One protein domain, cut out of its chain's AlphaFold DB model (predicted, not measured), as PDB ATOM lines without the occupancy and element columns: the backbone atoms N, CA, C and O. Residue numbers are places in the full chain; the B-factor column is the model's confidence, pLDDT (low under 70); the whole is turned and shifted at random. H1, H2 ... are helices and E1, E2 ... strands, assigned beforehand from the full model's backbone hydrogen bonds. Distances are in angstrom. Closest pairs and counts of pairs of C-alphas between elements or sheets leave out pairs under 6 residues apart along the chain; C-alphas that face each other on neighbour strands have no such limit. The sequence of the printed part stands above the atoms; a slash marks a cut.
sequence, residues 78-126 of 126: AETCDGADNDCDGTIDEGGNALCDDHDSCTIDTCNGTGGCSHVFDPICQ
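This is residues 78 to 126 of the 126 residues of an uncharacterized protein of Deltaproteobacteria bacterium (UniProt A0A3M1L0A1). With little regular structure, this is a rod made mostly of loops: the looped stretch of residues 78 to 95 makes one end, and a small two-stranded hairpin, E1 and E2, with the short helix H1 packed on it, follows toward the other. The 49 printed residues hold H1, E1 and E2 in that order, a mixed class with 15 residues in named elements; the sheet is antiparallel. The whole is only just loose, close to compact, with a radius of gyration of the C-alphas of 11.9 A and spans of 41 by 17 by 11 A.

H1, residues 96 to 100, has 0 of 1 O i to N i+4 pairs within hydrogen-bond range, but 2 of 2 O i to N i+3 pairs. Its closest C-alphas to E1, residues 107 to 111, are those of Asn 97 and Thr 110, 4.7 A apart. E1 and E2, residues 117 to 121, form an antiparallel hairpin at 157 degrees, with N 108 and O 120 at 2.7 A.

H1 begins at C-alpha 96 (138.359, 210.177, 273.155) and is 7.9 A long. E1 is 12.8 A long; E2 is 13.4 A and ends at C-alpha 121 (144.830, 215.160, 256.646).

The C-alphas farthest apart, those of Gly 90 and Gln 126, are 40.7 A apart. The printed part has no cut; the link from E1 to E2 is tight, and that from H1 to E1 is short. No printed residue is under 70 in pLDDT.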
ATOM      1  N   ALA A  78     124.522 208.542 273.625       95.00
ATOM      2  CA  ALA A  78     125.949 208.239 273.609       95.00
ATOM      3  C   ALA A  78     126.775 209.523 273.750       95.00
ATOM      4  O   ALA A  78     126.322 210.590 273.319       95.00
ATOM      5  N   GLU A  79     127.990 209.374 274.270       96.19
ATOM      6  CA  GLU A  79     128.939 210.468 274.417       96.19
ATOM      7  C   GLU A  79     129.277 211.135 273.080       96.19
ATOM      8  O   GLU A  79     129.338 210.488 272.025       96.19
ATOM      9  N   THR A  80     129.515 212.444 273.120       96.38
ATOM     10  CA  THR A  80     130.050 213.201 271.992       96.38
ATOM     11  C   THR A  80     131.229 214.049 272.432       96.38
ATOM     12  O   THR A  80     131.298 214.477 273.570       96.38
ATOM     13  N   CYS A  81     132.172 214.301 271.520       97.62
ATOM     14  CA  CYS A  81     133.296 215.181 271.820       97.62
ATOM     15  C   CYS A  81     132.836 216.646 271.827       97.62
ATOM     16  O   CYS A  81     132.949 217.342 270.811       97.62
ATOM     17  N   ASP A  82     132.280 217.101 272.942       96.56
ATOM     18  CA  ASP A  82     131.822 218.478 273.143       96.56
ATOM     19  C   ASP A  82     132.313 219.081 274.474       96.56
ATOM     20  O   ASP A  82     132.103 220.274 274.736       96.56
ATOM     21  N   GLY A  83     133.048 218.303 275.280       96.19
ATOM     22  CA  GLY A  83     133.524 218.710 276.597       96.19
ATOM     23  C   GLY A  83     132.453 218.680 277.689       96.19
ATOM     24  O   GLY A  83     132.684 219.258 278.757       96.19
ATOM     25  N   ALA A  84     131.297 218.074 277.426       96.00
ATOM     26  CA  ALA A  84     130.286 217.720 278.408       96.00
ATOM     27  C   ALA A  84     130.350 216.215 278.732       96.00
ATOM     28  O   ALA A  84     131.199 215.498 278.226       96.00
ATOM     29  N   ASP A  85     129.505 215.800 279.671       96.94
ATOM     30  CA  ASP A  85     129.237 214.403 280.023       96.94
ATOM     31  C   ASP A  85     127.811 214.141 279.519       96.94
ATOM     32  O   ASP A  85     126.829 214.512 280.177       96.94
ATOM     33  N   ASN A  86     127.686 213.718 278.260       96.31
ATOM     34  CA  ASN A  86     126.388 213.571 277.601       96.31
ATOM     35  C   ASN A  86     125.675 212.288 278.031       96.31
ATOM     36  O   ASN A  86     124.437 212.249 278.005       96.31
ATOM     37  N   ASP A  87     126.437 211.255 278.388       97.00
ATOM     38  CA  ASP A  87     125.914 209.972 278.830       97.00
ATOM     39  C   ASP A  87     125.700 209.885 280.357       97.00
ATOM     40  O   ASP A  87     124.995 208.994 280.843       97.00
ATOM     41  N   CYS A  88     126.166 210.888 281.105       97.38
ATOM     42  CA  CYS A  88     126.020 211.030 282.550       97.38
ATOM     43  C   CYS A  88     126.658 209.882 283.342       97.38
ATOM     44  O   CYS A  88     126.104 209.451 284.368       97.38
ATOM     45  N   ASP A  89     127.789 209.348 282.883       96.56
ATOM     46  CA  ASP A  89     128.556 208.321 283.590       96.56
ATOM     47  C   ASP A  89     129.578 208.894 284.596       96.56
ATOM     48  O   ASP A  89     130.117 208.162 285.440       96.56
ATOM     49  N   GLY A  90     129.763 210.218 284.592       95.88
ATOM     50  CA  GLY A  90     130.679 210.948 285.464       95.88
ATOM     51  C   GLY A  90     132.075 211.151 284.875       95.88
ATOM     52  O   GLY A  90     132.966 211.648 285.579       95.88
ATOM     53  N   THR A  91     132.283 210.771 283.618       96.62
ATOM     54  CA  THR A  91     133.477 211.062 282.835       96.62
ATOM     55  C   THR A  91     133.117 211.930 281.631       96.62
ATOM     56  O   THR A  91     131.978 211.999 281.213       96.62
ATOM     57  N   ILE A  92     134.078 212.731 281.169       96.62
ATOM     58  CA  ILE A  92     133.882 213.655 280.045       96.62
ATOM     59  C   ILE A  92     134.692 213.116 278.873       96.62
ATOM     60  O   ILE A  92     135.889 212.841 279.046       96.62
ATOM     61  N   ASP A  93     134.059 213.027 277.703       96.44
ATOM     62  CA  ASP A  93     134.654 212.608 276.432       96.44
ATOM     63  C   ASP A  93     135.452 211.275 276.519       96.44
ATOM     64  O   ASP A  93     136.542 211.141 275.948       96.44
ATOM     65  N   GLU A  94     134.963 210.264 277.242       95.62
ATOM     66  CA  GLU A  94     135.679 209.010 277.540       95.62
ATOM     67  C   GLU A  94     135.888 208.086 276.329       95.62
ATOM     68  O   GLU A  94     136.783 207.233 276.341       95.62
ATOM     69  N   GLY A  95     135.161 208.311 275.231       93.38
ATOM     70  CA  GLY A  95     135.466 207.722 273.923       93.38
ATOM     71  C   GLY A  95     136.691 208.337 273.220       93.38
ATOM     72  O   GLY A  95     137.205 207.768 272.249       93.38
ATOM     73  N   GLY A  96     137.193 209.482 273.697       95.06
ATOM     74  CA  GLY A  96     138.359 210.177 273.155       95.06
ATOM     75  C   GLY A  96     138.262 210.412 271.645       95.06
ATOM     76  O   GLY A  96     137.230 210.821 271.121       95.06
ATOM     77  N   ASN A  97     139.339 210.126 270.908       95.69
ATOM     78  CA  ASN A  97     139.372 210.333 269.454       95.69
ATOM     79  C   ASN A  97     138.359 209.470 268.682       95.69
ATOM     80  O   ASN A  97     137.978 209.853 267.581       95.69
ATOM     81  N   ALA A  98     137.902 208.341 269.239       95.38
ATOM     82  CA  ALA A  98     136.921 207.486 268.569       95.38
ATOM     83  C   ALA A  98     135.538 208.150 268.454       95.38
ATOM     84  O   ALA A  98     134.764 207.785 267.575       95.38
ATOM     85  N   LEU A  99     135.247 209.160 269.286       96.12
ATOM     86  CA  LEU A  99     134.042 209.993 269.168       96.12
ATOM     87  C   LEU A  99     134.029 210.841 267.886       96.12
ATOM     88  O   LEU A  99     132.990 211.377 267.509       96.12
ATOM     89  N   CYS A 100     135.184 210.970 267.234       96.25
ATOM     90  CA  CYS A 100     135.396 211.794 266.055       96.25
ATOM     91  C   CYS A 100     135.750 210.975 264.808       96.25
ATOM     92  O   CYS A 100     136.202 211.570 263.842       96.25
ATOM     93  N   ASP A 101     135.578 209.650 264.816       94.94
ATOM     94  CA  ASP A 101     135.839 208.811 263.637       94.94
ATOM     95  C   ASP A 101     134.871 209.183 262.499       94.94
ATOM     96  O   ASP A 101     133.664 208.934 262.587       94.94
ATOM     97  N   ASP A 102     135.390 209.797 261.432       94.50
ATOM     98  CA  ASP A 102     134.625 210.116 260.217       94.50
ATOM     99  C   ASP A 102     134.695 209.002 259.158       94.50
ATOM    100  O   ASP A 102     134.119 209.121 258.070       94.50
ATOM    101  N   HIS A 103     135.349 207.890 259.505       95.19
ATOM    102  CA  HIS A 103     135.641 206.747 258.656       95.19
ATOM    103  C   HIS A 103     136.498 207.067 257.420       95.19
ATOM    104  O   HIS A 103     136.556 206.249 256.491       95.19
ATOM    105  N   ASP A 104     137.198 208.204 257.397       94.25
ATOM    106  CA  ASP A 104     138.243 208.477 256.420       94.25
ATOM    107  C   ASP A 104     139.601 208.011 256.963       94.25
ATOM    108  O   ASP A 104     140.213 208.590 257.848       94.25
ATOM    109  N   SER A 105     140.145 206.943 256.377       93.38
ATOM    110  CA  SER A 105     141.474 206.449 256.761       93.38
ATOM    111  C   SER A 105     142.620 207.437 256.487       93.38
ATOM    112  O   SER A 105     143.757 207.158 256.860       93.38
ATOM    113  N   CYS A 106     142.350 208.531 255.770       95.00
ATOM    114  CA  CYS A 106     143.311 209.568 255.416       95.00
ATOM    115  C   CYS A 106     143.190 210.841 256.261       95.00
ATOM    116  O   CYS A 106     143.819 211.853 255.932       95.00
ATOM    117  N   THR A 107     142.437 210.800 257.355       95.06
ATOM    118  CA  THR A 107     142.382 211.844 258.378       95.06
ATOM    119  C   THR A 107     142.900 211.306 259.711       95.06
ATOM    120  O   THR A 107     142.858 210.119 260.025       95.06
ATOM    121  N   ILE A 108     143.478 212.210 260.495       94.62
ATOM    122  CA  ILE A 108     143.789 212.014 261.903       94.62
ATOM    123  C   ILE A 108     142.668 212.694 262.677       94.62
ATOM    124  O   ILE A 108     142.615 213.929 262.737       94.62
ATOM    125  N   ASP A 109     141.813 211.879 263.284       96.44
ATOM    126  CA  ASP A 109     140.700 212.339 264.105       96.44
ATOM    127  C   ASP A 109     141.158 212.590 265.538       96.44
ATOM    128  O   ASP A 109     141.828 211.764 266.167       96.44
ATOM    129  N   THR A 110     140.834 213.769 266.061       96.94
ATOM    130  CA  THR A 110     141.211 214.194 267.411       96.94
ATOM    131  C   THR A 110     140.026 214.816 268.128       96.94
ATOM    132  O   THR A 110     139.423 215.763 267.617       96.94
ATOM    133  N   CYS A 111     139.750 214.334 269.341       97.50
ATOM    134  CA  CYS A 111     138.813 214.985 270.245       97.50
ATOM    135  C   CYS A 111     139.533 216.054 271.080       97.50
ATOM    136  O   CYS A 111     140.504 215.759 271.776       97.50
ATOM    137  N   ASN A 112     139.060 217.302 271.013       95.94
ATOM    138  CA  ASN A 112     139.639 218.440 271.738       95.94
ATOM    139  C   ASN A 112     138.738 218.927 272.889       95.94
ATOM    140  O   ASN A 112     138.764 220.116 273.232       95.94
ATOM    141  N   GLY A 113     137.919 218.036 273.453       92.75
ATOM    142  CA  GLY A 113     136.875 218.339 274.435       92.75
ATOM    143  C   GLY A 113     135.974 219.474 273.968       92.75
ATOM    144  O   GLY A 113     135.397 219.398 272.891       92.75
ATOM    145  N   THR A 114     135.959 220.601 274.687       94.56
ATOM    146  CA  THR A 114     135.195 221.803 274.273       94.56
ATOM    147  C   THR A 114     135.559 222.356 272.885       94.56
ATOM    148  O   THR A 114     134.795 223.123 272.303       94.56
ATOM    149  N   GLY A 115     136.738 222.012 272.353       93.62
ATOM    150  CA  GLY A 115     137.155 222.360 270.992       93.62
ATOM    151  C   GLY A 115     136.523 221.487 269.904       93.62
ATOM    152  O   GLY A 115     136.689 221.792 268.723       93.62
ATOM    153  N   GLY A 116     135.810 220.429 270.292       95.19
ATOM    154  CA  GLY A 116     135.134 219.497 269.407       95.19
ATOM    155  C   GLY A 116     136.071 218.586 268.616       95.19
ATOM    156  O   GLY A 116     137.282 218.494 268.870       95.19
ATOM    157  N   CYS A 117     135.485 217.926 267.622       96.62
ATOM    158  CA  CYS A 117     136.204 217.075 266.684       96.62
ATOM    159  C   CYS A 117     137.062 217.877 265.703       96.62
ATOM    160  O   CYS A 117     136.632 218.876 265.119       96.62
ATOM    161  N   SER A 118     138.290 217.406 265.499       96.50
ATOM    162  CA  SER A 118     139.207 217.899 264.477       96.50
ATOM    163  C   SER A 118     139.664 216.746 263.595       96.50
ATOM    164  O   SER A 118     140.118 215.730 264.112       96.50
ATOM    165  N   HIS A 119     139.585 216.951 262.280       95.12
ATOM    166  CA  HIS A 119     140.005 215.997 261.257       95.12
ATOM    167  C   HIS A 119     141.123 216.644 260.444       95.12
ATOM    168  O   HIS A 119     140.906 217.636 259.736       95.12
ATOM    169  N   VAL A 120     142.346 216.141 260.584       95.69
ATOM    170  CA  VAL A 120     143.524 216.698 259.904       95.69
ATOM    171  C   VAL A 120     144.054 215.674 258.919       95.69
ATOM    172  O   VAL A 120     144.267 214.534 259.298       95.69
ATOM    173  N   PHE A 121     144.300 216.068 257.667       95.31
ATOM    174  CA  PHE A 121     144.830 215.160 256.646       95.31
ATOM    175  C   PHE A 121     146.098 214.441 257.126       95.31
ATOM    176  O   PHE A 121     147.062 215.100 257.533       95.31
ATOM    177  N   ASP A 122     146.101 213.112 257.035       93.56
ATOM    178  CA  ASP A 122     147.254 212.290 257.373       93.56
ATOM    179  C   ASP A 122     148.294 212.356 256.237       93.56
ATOM    180  O   ASP A 122     148.036 211.894 255.118       93.56
ATOM    181  N   PRO A 123     149.510 212.878 256.494       90.06
ATOM    182  CA  PRO A 123     150.573 212.932 255.499       90.06
ATOM    183  C   PRO A 123     150.991 211.573 254.923       90.06
ATOM    184  O   PRO A 123     151.728 211.571 253.938       90.06
ATOM    185  N   ILE A 124     150.599 210.434 255.503       86.50
ATOM    186  CA  ILE A 124     150.911 209.108 254.944       86.50
ATOM    187  C   ILE A 124     150.000 208.713 253.771       86.50
ATOM    188  O   ILE A 124     150.373 207.831 253.000       86.50
ATOM    189  N   CYS A 125     148.848 209.372 253.601       85.19
ATOM    190  CA  CYS A 125     147.850 209.092 252.561       85.19
ATOM    191  C   CYS A 125     148.127 209.800 251.213       85.19
ATOM    192  O   CYS A 125     147.213 210.279 250.540       85.19
ATOM    193  N   GLN A 126     149.402 209.899 250.826       70.12
ATOM    194  CA  GLN A 126     149.848 210.550 249.584       70.12
ATOM    195  C   GLN A 126     149.729 209.659 248.343       70.12
ATOM    196  O   GLN A 126     150.135 208.477 248.416       70.12
TER     197      GLN A 126